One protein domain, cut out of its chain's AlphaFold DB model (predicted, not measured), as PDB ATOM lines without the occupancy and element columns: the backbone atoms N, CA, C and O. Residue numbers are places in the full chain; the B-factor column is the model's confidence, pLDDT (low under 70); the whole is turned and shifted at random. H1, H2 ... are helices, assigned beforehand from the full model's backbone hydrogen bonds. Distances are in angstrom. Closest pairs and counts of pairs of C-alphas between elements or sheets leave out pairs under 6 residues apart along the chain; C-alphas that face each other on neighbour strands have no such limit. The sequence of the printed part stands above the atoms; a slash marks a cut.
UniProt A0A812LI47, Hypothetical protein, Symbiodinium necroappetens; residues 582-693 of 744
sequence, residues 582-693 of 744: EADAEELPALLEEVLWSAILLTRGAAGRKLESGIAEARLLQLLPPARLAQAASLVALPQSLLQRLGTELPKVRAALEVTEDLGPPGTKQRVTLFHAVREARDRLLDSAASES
ATOM      1  N   GLU A 582      27.912  19.465 -31.494       82.19
ATOM      2  CA  GLU A 582      29.088  18.796 -30.925       82.19
ATOM      3  C   GLU A 582      30.329  18.981 -31.809       82.19
ATOM      4  O   GLU A 582      31.407  19.247 -31.277       82.19
ATOM      5  N   ALA A 583      30.177  18.967 -33.139       84.62
ATOM      6  CA  ALA A 583      31.272  19.240 -34.076       84.62
ATOM      7  C   ALA A 583      31.863  20.654 -33.880       84.62
ATOM      8  O   ALA A 583      33.076  20.804 -33.705       84.62
ATOM      9  N   ASP A 584      31.008  21.679 -33.779       87.38
ATOM     10  CA  ASP A 584      31.418  23.068 -33.492       87.38
ATOM     11  C   ASP A 584      32.229  23.200 -32.183       87.38
ATOM     12  O   ASP A 584      33.092  24.076 -32.044       87.38
ATOM     13  N   ALA A 585      31.959  22.337 -31.195       87.25
ATOM     14  CA  ALA A 585      32.645  22.364 -29.907       87.25
ATOM     15  C   ALA A 585      34.088  21.831 -29.991       87.25
ATOM     16  O   ALA A 585      34.943  22.307 -29.237       87.25
ATOM     17  N   GLU A 586      34.369  20.895 -30.903       92.44
ATOM     18  CA  GLU A 586      35.726  20.395 -31.171       92.44
ATOM     19  C   GLU A 586      36.535  21.338 -32.080       92.44
ATOM     20  O   GLU A 586      37.756  21.440 -31.929       92.44
ATOM     21  N   GLU A 587      35.876  22.087 -32.973       95.75
ATOM     22  CA  GLU A 587      36.548  23.061 -33.850       95.75
ATOM     23  C   GLU A 587      36.993  24.344 -33.123       95.75
ATOM     24  O   GLU A 587      38.040  24.914 -33.457       95.75
ATOM     25  N   LEU A 588      36.244  24.806 -32.110       95.88
ATOM     26  CA  LEU A 588      36.554  26.031 -31.353       95.88
ATOM     27  C   LEU A 588      38.012  26.095 -30.819       95.88
ATOM     28  O   LEU A 588      38.645  27.143 -31.000       95.88
ATOM     29  N   PRO A 589      38.586  25.032 -30.210       96.62
ATOM     30  CA  PRO A 589      40.010  24.943 -29.883       96.62
ATOM     31  C   PRO A 589      40.967  25.310 -31.021       96.62
ATOM     32  O   PRO A 589      41.830  26.177 -30.850       96.62
ATOM     33  N   ALA A 590      40.807  24.669 -32.181       96.94
ATOM     34  CA  ALA A 590      41.693  24.847 -33.327       96.94
ATOM     35  C   ALA A 590      41.546  26.252 -33.926       96.94
ATOM     36  O   ALA A 590      42.543  26.904 -34.243       96.94
ATOM     37  N   LEU A 591      40.309  26.745 -34.005       97.88
ATOM     38  CA  LEU A 591      39.979  28.070 -34.518       97.88
ATOM     39  C   LEU A 591      40.558  29.193 -33.636       97.88
ATOM     40  O   LEU A 591      41.120  30.165 -34.147       97.88
ATOM     41  N   LEU A 592      40.480  29.057 -32.308       98.19
ATOM     42  CA  LEU A 592      41.073  30.024 -31.378       98.19
ATOM     43  C   LEU A 592      42.608  30.032 -31.473       98.19
ATOM     44  O   LEU A 592      43.219  31.106 -31.479       98.19
ATOM     45  N   GLU A 593      43.239  28.859 -31.584       97.75
ATOM     46  CA  GLU A 593      44.681  28.762 -31.826       97.75
ATOM     47  C   GLU A 593      45.075  29.399 -33.177       97.75
ATOM     48  O   GLU A 593      46.040  30.171 -33.225       97.75
ATOM     49  N   GLU A 594      44.307  29.173 -34.248       97.88
ATOM     50  CA  GLU A 594      44.516  29.787 -35.568       97.88
ATOM     51  C   GLU A 594      44.468  31.325 -35.505       97.88
ATOM     52  O   GLU A 594      45.358  31.999 -36.038       97.88
ATOM     53  N   VAL A 595      43.479  31.898 -34.809       98.31
ATOM     54  CA  VAL A 595      43.345  33.355 -34.604       98.31
ATOM     55  C   VAL A 595      44.549  33.929 -33.857       98.31
ATOM     56  O   VAL A 595      45.126  34.941 -34.276       98.31
ATOM     57  N   LEU A 596      44.961  33.281 -32.765       98.12
ATOM     58  CA  LEU A 596      46.080  33.733 -31.937       98.12
ATOM     59  C   LEU A 596      47.417  33.642 -32.693       98.12
ATOM     60  O   LEU A 596      48.223  34.578 -32.631       98.12
ATOM     61  N   TRP A 597      47.640  32.575 -33.468       97.81
ATOM     62  CA  TRP A 597      48.801  32.477 -34.358       97.81
ATOM     63  C   TRP A 597      48.772  33.512 -35.475       97.81
ATOM     64  O   TRP A 597      49.808  34.121 -35.752       97.81
ATOM     65  N   SER A 598      47.611  33.755 -36.081       96.75
ATOM     66  CA  SER A 598      47.449  34.764 -37.128       96.75
ATOM     67  C   SER A 598      47.806  36.155 -36.602       96.75
ATOM     68  O   SER A 598      48.634  36.839 -37.202       96.75
ATOM     69  N   ALA A 599      47.316  36.542 -35.421       96.75
ATOM     70  CA  ALA A 599      47.673  37.813 -34.790       96.75
ATOM     71  C   ALA A 599      49.188  37.944 -34.500       96.75
ATOM     72  O   ALA A 599      49.775  38.997 -34.765       96.75
ATOM     73  N   ILE A 600      49.846  36.871 -34.033       96.12
ATOM     74  CA  ILE A 600      51.315  36.805 -33.866       96.12
ATOM     75  C   ILE A 600      52.043  36.924 -35.219       96.12
ATOM     76  O   ILE A 600      53.096  37.558 -35.327       96.12
ATOM     77  N   LEU A 601      51.512  36.321 -36.282       94.62
ATOM     78  CA  LEU A 601      52.096  36.433 -37.617       94.62
ATOM     79  C   LEU A 601      51.943  37.849 -38.185       94.62
ATOM     80  O   LEU A 601      52.869  38.317 -38.847       94.62
ATOM     81  N   LEU A 602      50.859  38.567 -37.873       93.38
ATOM     82  CA  LEU A 602      50.690  39.967 -38.275       93.38
ATOM     83  C   LEU A 602      51.650  40.912 -37.546       93.38
ATOM     84  O   LEU A 602      52.283  41.736 -38.211       93.38
ATOM     85  N   THR A 603      51.856  40.776 -36.228       93.12
ATOM     86  CA  THR A 603      52.860  41.603 -35.519       93.12
ATOM     87  C   THR A 603      54.275  41.375 -36.061       93.12
ATOM     88  O   THR A 603      55.044  42.331 -36.217       93.12
ATOM     89  N   ARG A 604      54.618  40.133 -36.427       91.38
ATOM     90  CA  ARG A 604      55.910  39.780 -37.043       91.38
ATOM     91  C   ARG A 604      56.037  40.231 -38.495       91.38
ATOM     92  O   ARG A 604      57.079  40.766 -38.871       91.38
ATOM     93  N   GLY A 605      55.007  40.026 -39.313       85.56
ATOM     94  CA  GLY A 605      54.977  40.435 -40.721       85.56
ATOM     95  C   GLY A 605      55.049  41.955 -40.870       85.56
ATOM     96  O   GLY A 605      55.742  42.468 -41.755       85.56
ATOM     97  N   ALA A 606      54.436  42.681 -39.933       67.06
ATOM     98  CA  ALA A 606      54.549  44.126 -39.838       67.06
ATOM     99  C   ALA A 606      55.987  44.606 -39.581       67.06
ATOM    100  O   ALA A 606      56.303  45.704 -40.024       67.06
ATOM    101  N   ALA A 607      56.883  43.814 -38.968       56.00
ATOM    102  CA  ALA A 607      58.184  44.262 -38.438       56.00
ATOM    103  C   ALA A 607      59.174  44.881 -39.455       56.00
ATOM    104  O   ALA A 607      60.159  45.510 -39.057       56.00
ATOM    105  N   GLY A 608      58.940  44.738 -40.766       62.97
ATOM    106  CA  GLY A 608      59.669  45.494 -41.798       62.97
ATOM    107  C   GLY A 608      59.277  46.981 -41.865       62.97
ATOM    108  O   GLY A 608      60.075  47.827 -42.277       62.97
ATOM    109  N   ARG A 609      58.060  47.307 -41.428       65.12
ATOM    110  CA  ARG A 609      57.533  48.657 -41.215       65.12
ATOM    111  C   ARG A 609      57.556  48.926 -39.705       65.12
ATOM    112  O   ARG A 609      57.271  48.049 -38.903       65.12
ATOM    113  N   LYS A 610      57.847  50.156 -39.276       59.41
ATOM    114  CA  LYS A 610      57.678  50.547 -37.859       59.41
ATOM    115  C   LYS A 610      56.204  50.818 -37.524       59.41
ATOM    116  O   LYS A 610      55.917  51.784 -36.823       59.41
ATOM    117  N   LEU A 611      55.288  50.022 -38.085       53.53
ATOM    118  CA  LEU A 611      53.907  50.028 -37.627       53.53
ATOM    119  C   LEU A 611      53.911  49.580 -36.170       53.53
ATOM    120  O   LEU A 611      54.714  48.741 -35.754       53.53
ATOM    121  N   GLU A 612      53.078  50.239 -35.385       72.50
ATOM    122  CA  GLU A 612      53.101  50.140 -33.938       72.50
ATOM    123  C   GLU A 612      52.763  48.702 -33.540       72.50
ATOM    124  O   GLU A 612      51.756  48.146 -33.978       72.50
ATOM    125  N   SER A 613      53.603  48.082 -32.705       73.62
ATOM    126  CA  SER A 613      53.502  46.654 -32.358       73.62
ATOM    127  C   SER A 613      52.210  46.275 -31.621       73.62
ATOM    128  O   SER A 613      52.002  45.106 -31.325       73.62
ATOM    129  N   GLY A 614      51.352  47.254 -31.326       90.00
ATOM    130  CA  GLY A 614      50.021  47.076 -30.761       90.00
ATOM    131  C   GLY A 614      48.863  47.173 -31.763       90.00
ATOM    132  O   GLY A 614      47.732  47.093 -31.307       90.00
ATOM    133  N   ILE A 615      49.074  47.352 -33.078       92.56
ATOM    134  CA  ILE A 615      47.951  47.463 -34.040       92.56
ATOM    135  C   ILE A 615      47.198  46.133 -34.163       92.56
ATOM    136  O   ILE A 615      45.995  46.095 -33.927       92.56
ATOM    137  N   ALA A 616      47.896  45.030 -34.456       93.50
ATOM    138  CA  ALA A 616      47.269  43.704 -34.509       93.50
ATOM    139  C   ALA A 616      46.713  43.272 -33.137       93.50
ATOM    140  O   ALA A 616      45.666  42.639 -33.072       93.50
ATOM    141  N   GLU A 617      47.365  43.679 -32.041       95.94
ATOM    142  CA  GLU A 617      46.883  43.464 -30.672       95.94
ATOM    143  C   GLU A 617      45.560  44.195 -30.401       95.94
ATOM    144  O   GLU A 617      44.596  43.589 -29.942       95.94
ATOM    145  N   ALA A 618      45.499  45.494 -30.707       96.25
ATOM    146  CA  ALA A 618      44.304  46.309 -30.531       96.25
ATOM    147  C   ALA A 618      43.168  45.838 -31.443       96.25
ATOM    148  O   ALA A 618      42.025  45.792 -31.004       96.25
ATOM    149  N   ARG A 619      43.483  45.435 -32.680       96.44
ATOM    150  CA  ARG A 619      42.498  44.922 -33.637       96.44
ATOM    151  C   ARG A 619      41.941  43.567 -33.208       96.44
ATOM    152  O   ARG A 619      40.730  43.396 -33.243       96.44
ATOM    153  N   LEU A 620      42.776  42.647 -32.714       97.75
ATOM    154  CA  LEU A 620      42.286  41.396 -32.128       97.75
ATOM    155  C   LEU A 620      41.389  41.663 -30.909       97.75
ATOM    156  O   LEU A 620      40.316  41.084 -30.830       97.75
ATOM    157  N   LEU A 621      41.773  42.570 -30.004       97.69
ATOM    158  CA  LEU A 621      40.954  42.915 -28.829       97.69
ATOM    159  C   LEU A 621      39.681  43.717 -29.163       97.69
ATOM    160  O   LEU A 621      38.758  43.754 -28.352       97.69
ATOM    161  N   GLN A 622      39.623  44.354 -30.336       97.56
ATOM    162  CA  GLN A 622      38.420  45.000 -30.868       97.56
ATOM    163  C   GLN A 622      37.451  43.971 -31.468       97.56
ATOM    164  O   GLN A 622      36.245  44.093 -31.278       97.56
ATOM    165  N   LEU A 623      37.973  42.970 -32.183       98.12
ATOM    166  CA  LEU A 623      37.187  41.893 -32.794       98.12
ATOM    167  C   LEU A 623      36.715  40.864 -31.757       98.12
ATOM    168  O   LEU A 623      35.566  40.433 -31.784       98.12
ATOM    169  N   LEU A 624      37.592  40.506 -30.819       98.12
ATOM    170  CA  LEU A 624      37.333  39.575 -29.731       98.12
ATOM    171  C   LEU A 624      37.593  40.282 -28.383       98.12
ATOM    172  O   LEU A 624      38.719  40.261 -27.875       98.12
ATOM    173  N   PRO A 625      36.568  40.936 -27.797       97.56
ATOM    174  CA  PRO A 625      36.691  41.643 -26.526       97.56
ATOM    175  C   PRO A 625      37.286  40.763 -25.414       97.56
ATOM    176  O   PRO A 625      36.978  39.568 -25.379       97.56
ATOM    177  N   PRO A 626      38.057  41.326 -24.457       97.44
ATOM    178  CA  PRO A 626      38.765  40.563 -23.425       97.44
ATOM    179  C   PRO A 626      37.930  39.488 -22.717       97.44
ATOM    180  O   PRO A 626      38.412  38.378 -22.534       97.44
ATOM    181  N   ALA A 627      36.668  39.783 -22.385       96.38
ATOM    182  CA  ALA A 627      35.763  38.827 -21.749       96.38
ATOM    183  C   ALA A 627      35.402  37.636 -22.660       96.38
ATOM    184  O   ALA A 627      35.409  36.498 -22.202       96.38
ATOM    185  N   ARG A 628      35.142  37.870 -23.958       97.12
ATOM    186  CA  ARG A 628      34.887  36.793 -24.935       97.12
ATOM    187  C   ARG A 628      36.152  35.985 -25.216       97.12
ATOM    188  O   ARG A 628      36.073  34.769 -25.323       97.12
ATOM    189  N   LEU A 629      37.311  36.642 -25.288       97.69
ATOM    190  CA  LEU A 629      38.606  35.977 -25.447       97.69
ATOM    191  C   LEU A 629      38.931  35.072 -24.246       97.69
ATOM    192  O   LEU A 629      39.307  33.921 -24.443       97.69
ATOM    193  N   ALA A 630      38.745  35.565 -23.017       96.75
ATOM    194  CA  ALA A 630      38.902  34.774 -21.798       96.75
ATOM    195  C   ALA A 630      37.930  33.584 -21.776       96.75
ATOM    196  O   ALA A 630      38.341  32.464 -21.495       96.75
ATOM    197  N   GLN A 631      36.662  33.799 -22.141       96.31
ATOM    198  CA  GLN A 631      35.650  32.742 -22.158       96.31
ATOM    199  C   GLN A 631      35.871  31.687 -23.254       96.31
ATOM    200  O   GLN A 631      35.604  30.509 -23.037       96.31
ATOM    201  N   ALA A 632      36.380  32.084 -24.423       96.62
ATOM    202  CA  ALA A 632      36.807  31.140 -25.450       96.62
ATOM    203  C   ALA A 632      38.034  30.341 -24.981       96.62
ATOM    204  O   ALA A 632      38.116  29.142 -25.215       96.62
ATOM    205  N   ALA A 633      38.967  30.974 -24.266       96.44
ATOM    206  CA  ALA A 633      40.159  30.308 -23.754       96.44
ATOM    207  C   ALA A 633      39.906  29.407 -22.537       96.44
ATOM    208  O   ALA A 633      40.604  28.410 -22.390       96.44
ATOM    209  N   SER A 634      38.907  29.678 -21.691       95.75
ATOM    210  CA  SER A 634      38.552  28.762 -20.593       95.75
ATOM    211  C   SER A 634      37.937  27.443 -21.082       95.75
ATOM    212  O   SER A 634      37.916  26.465 -20.338       95.75
ATOM    213  N   LEU A 635      37.498  27.389 -22.344       94.38
ATOM    214  CA  LEU A 635      37.083  26.165 -23.034       94.38
ATOM    215  C   LEU A 635      38.246  25.397 -23.688       94.38
ATOM    216  O   LEU A 635      38.039  24.274 -24.140       94.38
ATOM    217  N   VAL A 636      39.448  25.981 -23.776       94.94
ATOM    218  CA  VAL A 636      40.523  25.505 -24.662       94.94
ATOM    219  C   VAL A 636      41.858  25.401 -23.927       94.94
ATOM    220  O   VAL A 636      42.419  26.390 -23.458       94.94
ATOM    221  N   ALA A 637      42.450  24.206 -23.915       95.38
ATOM    222  CA  ALA A 637      43.802  23.987 -23.401       95.38
ATOM    223  C   ALA A 637      44.873  24.535 -24.374       95.38
ATOM    224  O   ALA A 637      45.504  23.783 -25.116       95.38
ATOM    225  N   LEU A 638      45.074  25.858 -24.382       96.81
ATOM    226  CA  LEU A 638      46.033  26.525 -25.271       96.81
ATOM    227  C   LEU A 638      47.481  26.023 -25.052       96.81
ATOM    228  O   LEU A 638      47.948  25.984 -23.908       96.81
ATOM    229  N   PRO A 639      48.251  25.722 -26.119       97.12
ATOM    230  CA  PRO A 639      49.628  25.259 -25.979       97.12
ATOM    231  C   PRO A 639      50.531  26.251 -25.233       97.12
ATOM    232  O   PRO A 639      50.602  27.440 -25.548       97.12
ATOM    233  N   GLN A 640      51.339  25.747 -24.297       97.00
ATOM    234  CA  GLN A 640      52.247  26.583 -23.496       97.00
ATOM    235  C   GLN A 640      53.270  27.363 -24.351       97.00
ATOM    236  O   GLN A 640      53.719  28.447 -23.975       97.00
ATOM    237  N   SER A 641      53.622  26.843 -25.529       97.38
ATOM    238  CA  SER A 641      54.472  27.514 -26.522       97.38
ATOM    239  C   SER A 641      53.808  28.752 -27.145       97.38
ATOM    240  O   SER A 641      54.501  29.735 -27.428       97.38
ATOM    241  N   LEU A 642      52.483  28.726 -27.324       97.69
ATOM    242  CA  LEU A 642      51.671  29.850 -27.782       97.69
ATOM    243  C   LEU A 642      51.541  30.897 -26.664       97.69
ATOM    244  O   LEU A 642      51.897  32.055 -26.881       97.69
ATOM    245  N   LEU A 643      51.174  30.488 -25.442       97.62
ATOM    246  CA  LEU A 643      51.068  31.377 -24.269       97.62
ATOM    247  C   LEU A 643      52.381  32.127 -23.955       97.62
ATOM    248  O   LEU A 643      52.379  33.321 -23.625       97.62
ATOM    249  N   GLN A 644      53.529  31.461 -24.114       97.38
ATOM    250  CA  GLN A 644      54.845  32.098 -23.994       97.38
ATOM    251  C   GLN A 644      55.073  33.184 -25.057       97.38
ATOM    252  O   GLN A 644      55.561  34.262 -24.715       97.38
ATOM    253  N   ARG A 645      54.702  32.938 -26.323       97.12
ATOM    254  CA  ARG A 645      54.853  33.924 -27.410       97.12
ATOM    255  C   ARG A 645      53.870  35.081 -27.300       97.12
ATOM    256  O   ARG A 645      54.283  36.226 -27.491       97.12
ATOM    257  N   LEU A 646      52.620  34.812 -26.922       97.19
ATOM    258  CA  LEU A 646      51.625  35.845 -26.625       97.19
ATOM    259  C   LEU A 646      52.161  36.819 -25.572       97.19
ATOM    260  O   LEU A 646      52.114  38.025 -25.781       97.19
ATOM    261  N   GLY A 647      52.808  36.328 -24.510       96.75
ATOM    262  CA  GLY A 647      53.433  37.201 -23.508       96.75
ATOM    263  C   GLY A 647      54.575  38.086 -24.021       96.75
ATOM    264  O   GLY A 647      54.836  39.130 -23.427       96.75
ATOM    265  N   THR A 648      55.247  37.709 -25.111       95.88
ATOM    266  CA  THR A 648      56.316  38.522 -25.718       95.88
ATOM    267  C   THR A 648      55.846  39.441 -26.846       95.88
ATOM    268  O   THR A 648      56.530  40.421 -27.134       95.88
ATOM    269  N   GLU A 649      54.725  39.129 -27.500       95.31
ATOM    270  CA  GLU A 649      54.322  39.758 -28.770       95.31
ATOM    271  C   GLU A 649      52.935  40.413 -28.725       95.31
ATOM    272  O   GLU A 649      52.701  41.364 -29.466       95.31
ATOM    273  N   LEU A 650      52.046  39.940 -27.846       96.94
ATOM    274  CA  LEU A 650      50.673  40.414 -27.636       96.94
ATOM    275  C   LEU A 650      50.348  40.446 -26.117       96.94
ATOM    276  O   LEU A 650      49.465  39.719 -25.648       96.94
ATOM    277  N   PRO A 651      51.093  41.221 -25.301       97.00
ATOM    278  CA  PRO A 651      51.011  41.166 -23.839       97.00
ATOM    279  C   PRO A 651      49.621  41.481 -23.263       97.00
ATOM    280  O   PRO A 651      49.271  40.920 -22.227       97.00
ATOM    281  N   LYS A 652      48.804  42.325 -23.908       97.44
ATOM    282  CA  LYS A 652      47.424  42.608 -23.466       97.44
ATOM    283  C   LYS A 652      46.466  41.461 -23.776       97.44
ATOM    284  O   LYS A 652      45.563  41.207 -22.990       97.44
ATOM    285  N   VAL A 653      46.671  40.764 -24.895       97.75
ATOM    286  CA  VAL A 653      45.916  39.546 -25.246       97.75
ATOM    287  C   VAL A 653      46.225  38.466 -24.216       97.75
ATOM    288  O   VAL A 653      45.306  37.869 -23.669       97.75
ATOM    289  N   ARG A 654      47.502  38.293 -23.848       97.50
ATOM    290  CA  ARG A 654      47.875  37.415 -22.731       97.50
ATOM    291  C   ARG A 654      47.231  37.842 -21.407       97.50
ATOM    292  O   ARG A 654      46.681  36.990 -20.725       97.50
ATOM    293  N   ALA A 655      47.272  39.128 -21.059       97.31
ATOM    294  CA  ALA A 655      46.645  39.615 -19.832       97.31
ATOM    295  C   ALA A 655      45.128  39.347 -19.811       97.31
ATOM    296  O   ALA A 655      44.599  38.991 -18.770       97.31
ATOM    297  N   ALA A 656      44.436  39.455 -20.951       96.94
ATOM    298  CA  ALA A 656      43.022  39.094 -21.060       96.94
ATOM    299  C   ALA A 656      42.774  37.586 -20.856       96.94
ATOM    300  O   ALA A 656      41.829  37.221 -20.167       96.94
ATOM    301  N   LEU A 657      43.638  36.716 -21.396       96.44
ATOM    302  CA  LEU A 657      43.562  35.259 -21.195       96.44
ATOM    303  C   LEU A 657      43.770  34.849 -19.723       96.44
ATOM    304  O   LEU A 657      43.161  33.888 -19.257       96.44
ATOM    305  N   GLU A 658      44.605  35.585 -18.986       95.75
ATOM    306  CA  GLU A 658      44.864  35.362 -17.555       95.75
ATOM    307  C   GLU A 658      43.690  35.813 -16.643       95.75
ATOM    308  O   GLU A 658      43.665  35.446 -15.474       95.75
ATOM    309  N   VAL A 659      42.677  36.537 -17.153       93.75
ATOM    310  CA  VAL A 659      41.475  36.989 -16.398       93.75
ATOM    311  C   VAL A 659      40.335  35.951 -16.479       93.75
ATOM    312  O   VAL A 659      39.160  36.269 -16.635       93.75
ATOM    313  N   THR A 660      40.678  34.665 -16.403       82.75
ATOM    314  CA  THR A 660      39.737  33.543 -16.583       82.75
ATOM    315  C   THR A 660      39.066  33.046 -15.294       82.75
ATOM    316  O   THR A 660      38.167  32.215 -15.372       82.75
ATOM    317  N   GLU A 661      39.459  33.553 -14.119       77.44
ATOM    318  CA  GLU A 661      39.228  32.889 -12.819       77.44
ATOM    319  C   GLU A 661      37.771  32.788 -12.312       77.44
ATOM    320  O   GLU A 661      37.543  32.024 -11.380       77.44
ATOM    321  N   ASP A 662      36.788  33.479 -12.906       86.06
ATOM    322  CA  ASP A 662      35.384  33.472 -12.424       86.06
ATOM    323  C   ASP A 662      34.325  33.269 -13.535       86.06
ATOM    324  O   ASP A 662      33.117  33.393 -13.316       86.06
ATOM    325  N   LEU A 663      34.753  32.945 -14.760       85.12
ATOM    326  CA  LEU A 663      33.834  32.647 -15.862       85.12
ATOM    327  C   LEU A 663      33.426  31.172 -15.810       85.12
ATOM    328  O   LEU A 663      34.085  30.310 -16.394       85.12
ATOM    329  N   GLY A 664      32.316  30.900 -15.117       90.94
ATOM    330  CA  GLY A 664      31.678  29.582 -15.087       90.94
ATOM    331  C   GLY A 664      31.448  28.998 -16.495       90.94
ATOM    332  O   GLY A 664      31.367  29.751 -17.472       90.94
ATOM    333  N   PRO A 665      31.352  27.660 -16.622       90.31
ATOM    334  CA  PRO A 665      31.343  26.986 -17.917       90.31
ATOM    335  C   PRO A 665      30.211  27.528 -18.807       90.31
ATOM    336  O   PRO A 665      29.045  27.434 -18.417       90.31
ATOM    337  N   PRO A 666      30.515  28.089 -19.995       91.31
ATOM    338  CA  PRO A 666      29.496  28.681 -20.850       91.31
ATOM    339  C   PRO A 666      28.510  27.616 -21.326       91.31
ATOM    340  O   PRO A 666      28.905  26.535 -21.788       91.31
ATOM    341  N   GLY A 667      27.221  27.951 -21.238       94.56
ATOM    342  CA  GLY A 667      26.136  27.123 -21.758       94.56
ATOM    343  C   GLY A 667      26.237  26.942 -23.275       94.56
ATOM    344  O   GLY A 667      26.872  27.738 -23.965       94.56
ATOM    345  N   THR A 668      25.587  25.912 -23.817       92.88
ATOM    346  CA  THR A 668      25.681  25.524 -25.241       92.88
ATOM    347  C   THR A 668      25.448  26.691 -26.207       92.88
ATOM    348  O   THR A 668      26.298  26.968 -27.047       92.88
ATOM    349  N   LYS A 669      24.378  27.475 -26.009       93.75
ATOM    350  CA  LYS A 669      24.090  28.699 -26.791       93.75
ATOM    351  C   LYS A 669      25.245  29.718 -26.765       93.75
ATOM    352  O   LYS A 669      25.535  30.378 -27.759       93.75
ATOM    353  N   GLN A 670      25.925  29.844 -25.626       94.75
ATOM    354  CA  GLN A 670      27.064  30.746 -25.473       94.75
ATOM    355  C   GLN A 670      28.315  30.203 -26.180       94.75
ATOM    356  O   GLN A 670      29.061  30.984 -26.757       94.75
ATOM    357  N   ARG A 671      28.512  28.879 -26.229       94.94
ATOM    358  CA  ARG A 671      29.589  28.257 -27.019       94.94
ATOM    359  C   ARG A 671      29.428  28.528 -28.515       94.94
ATOM    360  O   ARG A 671      30.379  28.991 -29.130       94.94
ATOM    361  N   VAL A 672      28.222  28.354 -29.064       94.88
ATOM    362  CA  VAL A 672      27.926  28.644 -30.483       94.88
ATOM    363  C   VAL A 672      28.166  30.127 -30.811       94.88
ATOM    364  O   VAL A 672      28.838  30.459 -31.787       94.88
ATOM    365  N   THR A 673      27.720  31.054 -29.953       96.12
ATOM    366  CA  THR A 673      27.999  32.493 -30.165       96.12
ATOM    367  C   THR A 673      29.482  32.861 -30.014       96.12
ATOM    368  O   THR A 673      29.950  33.763 -30.711       96.12
ATOM    369  N   LEU A 674      30.247  32.164 -29.163       96.69
ATOM    370  CA  LEU A 674      31.707  32.306 -29.092       96.69
ATOM    371  C   LEU A 674      32.388  31.757 -30.351       96.69
ATOM    372  O   LEU A 674      33.279  32.423 -30.871       96.69
ATOM    373  N   PHE A 675      31.953  30.609 -30.873       96.88
ATOM    374  CA  PHE A 675      32.478  30.018 -32.107       96.88
ATOM    375  C   PHE A 675      32.329  30.964 -33.301       96.88
ATOM    376  O   PHE A 675      33.331  31.321 -33.926       96.88
ATOM    377  N   HIS A 676      31.122  31.485 -33.546       97.00
ATOM    378  CA  HIS A 676      30.915  32.485 -34.595       97.00
ATOM    379  C   HIS A 676      31.741  33.760 -34.368       97.00
ATOM    380  O   HIS A 676      32.325  34.269 -35.321       97.00
ATOM    381  N   ALA A 677      31.866  34.250 -33.127       98.00
ATOM    382  CA  ALA A 677      32.679  35.433 -32.830       98.00
ATOM    383  C   ALA A 677      34.187  35.203 -33.064       98.00
ATOM    384  O   ALA A 677      34.875  36.103 -33.545       98.00
ATOM    385  N   VAL A 678      34.715  34.013 -32.755       98.06
ATOM    386  CA  VAL A 678      36.114  33.648 -33.043       98.06
ATOM    387  C   VAL A 678      36.327  33.496 -34.556       98.06
ATOM    388  O   VAL A 678      37.342  33.972 -35.066       98.06
ATOM    389  N   ARG A 679      35.356  32.936 -35.291       97.94
ATOM    390  CA  ARG A 679      35.390  32.818 -36.761       97.94
ATOM    391  C   ARG A 679      35.370  34.188 -37.445       97.94
ATOM    392  O   ARG A 679      36.259  34.495 -38.231       97.94
ATOM    393  N   GLU A 680      34.441  35.057 -37.051       98.06
ATOM    394  CA  GLU A 680      34.351  36.451 -37.509       98.06
ATOM    395  C   GLU A 680      35.638  37.234 -37.193       98.06
ATOM    396  O   GLU A 680      36.126  38.003 -38.028       98.06
ATOM    397  N   ALA A 681      36.227  37.021 -36.010       98.25
ATOM    398  CA  ALA A 681      37.500  37.630 -35.636       98.25
ATOM    399  C   ALA A 681      38.673  37.116 -36.485       98.25
ATOM    400  O   ALA A 681      39.537  37.918 -36.845       98.25
ATOM    401  N   ARG A 682      38.703  35.824 -36.841       97.81
ATOM    402  CA  ARG A 682      39.691  35.266 -37.776       97.81
ATOM    403  C   ARG A 682      39.581  35.932 -39.137       97.81
ATOM    404  O   ARG A 682      40.555  36.516 -39.609       97.81
ATOM    405  N   ASP A 683      38.401  35.855 -39.737       97.81
ATOM    406  CA  ASP A 683      38.188  36.219 -41.132       97.81
ATOM    407  C   ASP A 683      38.464  37.724 -41.315       97.81
ATOM    408  O   ASP A 683      39.311  38.109 -42.125       97.81
ATOM    409  N   ARG A 684      37.950  38.577 -40.411       97.56
ATOM    410  CA  ARG A 684      38.286  40.013 -40.397       97.56
ATOM    411  C   ARG A 684      39.770  40.294 -40.163       97.56
ATOM    412  O   ARG A 684      40.292  41.266 -40.714       97.56
ATOM    413  N   LEU A 685      40.471  39.513 -39.340       96.38
ATOM    414  CA  LEU A 685      41.910  39.695 -39.099       96.38
ATOM    415  C   LEU A 685      42.746  39.294 -40.331       96.38
ATOM    416  O   LEU A 685      43.771  39.928 -40.598       96.38
ATOM    417  N   LEU A 686      42.281  38.334 -41.132       94.81
ATOM    418  CA  LEU A 686      42.878  37.981 -42.424       94.81
ATOM    419  C   LEU A 686      42.582  39.036 -43.506       94.81
ATOM    420  O   LEU A 686      43.517  39.486 -44.177       94.81
ATOM    421  N   ASP A 687      41.346  39.534 -43.605       95.56
ATOM    422  CA  ASP A 687      40.968  40.633 -44.516       95.56
ATOM    423  C   ASP A 687      41.788  41.904 -44.255       95.56
ATOM    424  O   ASP A 687      42.224  42.614 -45.171       95.56
ATOM    425  N   SER A 688      42.055  42.173 -42.975       92.50
ATOM    426  CA  SER A 688      42.936  43.253 -42.522       92.50
ATOM    427  C   SER A 688      44.340  43.125 -43.113       92.50
ATOM    428  O   SER A 688      44.899  44.098 -43.625       92.50
ATOM    429  N   ALA A 689      44.897  41.914 -43.071       91.38
ATOM    430  CA  ALA A 689      46.227  41.612 -43.579       91.38
ATOM    431  C   ALA A 689      46.293  41.714 -45.112       91.38
ATOM    432  O   ALA A 689      47.254  42.273 -45.656       91.38
ATOM    433  N   ALA A 690      45.256  41.234 -45.806       92.19
ATOM    434  CA  ALA A 690      45.113  41.374 -47.251       92.19
ATOM    435  C   ALA A 690      45.064  42.860 -47.664       92.19
ATOM    436  O   ALA A 690      45.839  43.299 -48.521       92.19
ATOM    437  N   SER A 691      44.249  43.661 -46.974       90.88
ATOM    438  CA  SER A 691      44.090  45.105 -47.215       90.88
ATOM    439  C   SER A 691      45.402  45.887 -47.022       90.88
ATOM    440  O   SER A 691      45.802  46.692 -47.873       90.88
ATOM    441  N   GLU A 692      46.138  45.616 -45.938       86.12
ATOM    442  CA  GLU A 692      47.439  46.248 -45.648       86.12
ATOM    443  C   GLU A 692      48.569  45.824 -46.610       86.12
ATOM    444  O   GLU A 692      49.576  46.543 -46.767       86.12
ATOM    445  N   SER A 693      48.419  44.667 -47.260       82.94
ATOM    446  CA  SER A 693      49.315  44.198 -48.321       82.94
ATOM    447  C   SER A 693      49.138  45.031 -49.595       82.94
ATOM    448  O   SER A 693      50.115  45.592 -50.106       82.94
TER     449      SER A 693
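Overview. This is residues 582 to 693 of the 744 residues of the protein "Hypothetical protein" of Symbiodinium necroappetens (UniProt A0A812LI47). Two long helices, H6 and H1, run side by side the same way, and the short helices H2, H3 and H4 cover one side of this pair, with H5 packed on those three. The printed part has 112 residues with six named helices, H1 to H6, all helix, compact, radius of gyration of the C-alphas 13.7 A, spans 43 by 26 by 21 A.

Along the chain. H6, residues 668 to 693, measures 37.9 A and ends at C-alpha 693 (49.315, 44.198, -48.321). H1, residues 582 to 606, measures 37.0 A, begins at C-alpha 582 (29.088, 18.796, -30.925) and has a kink of 28 degrees near residue 589. H2 is 615 to 623, H3 626 to 634, H4 640 to 649, H5 651 to 657.

Arrangement. H1 touches H6 at a shallow tilt of 27 degrees; closest C-alphas Val 595 and Arg 682, 5.2 A. H3 touches H5; closest C-alphas Ala 630 and Leu 657, 4.7 A. H1 and H2 form a hairpin, as do H4 and H5. Each O i to N i+4 pair is within hydrogen-bond range in H2 to H6, 19 of 21 in H1.

Size, cuts and confidence. The printed part has no cut and no long link; residues 606 to 611 have pLDDT under 70.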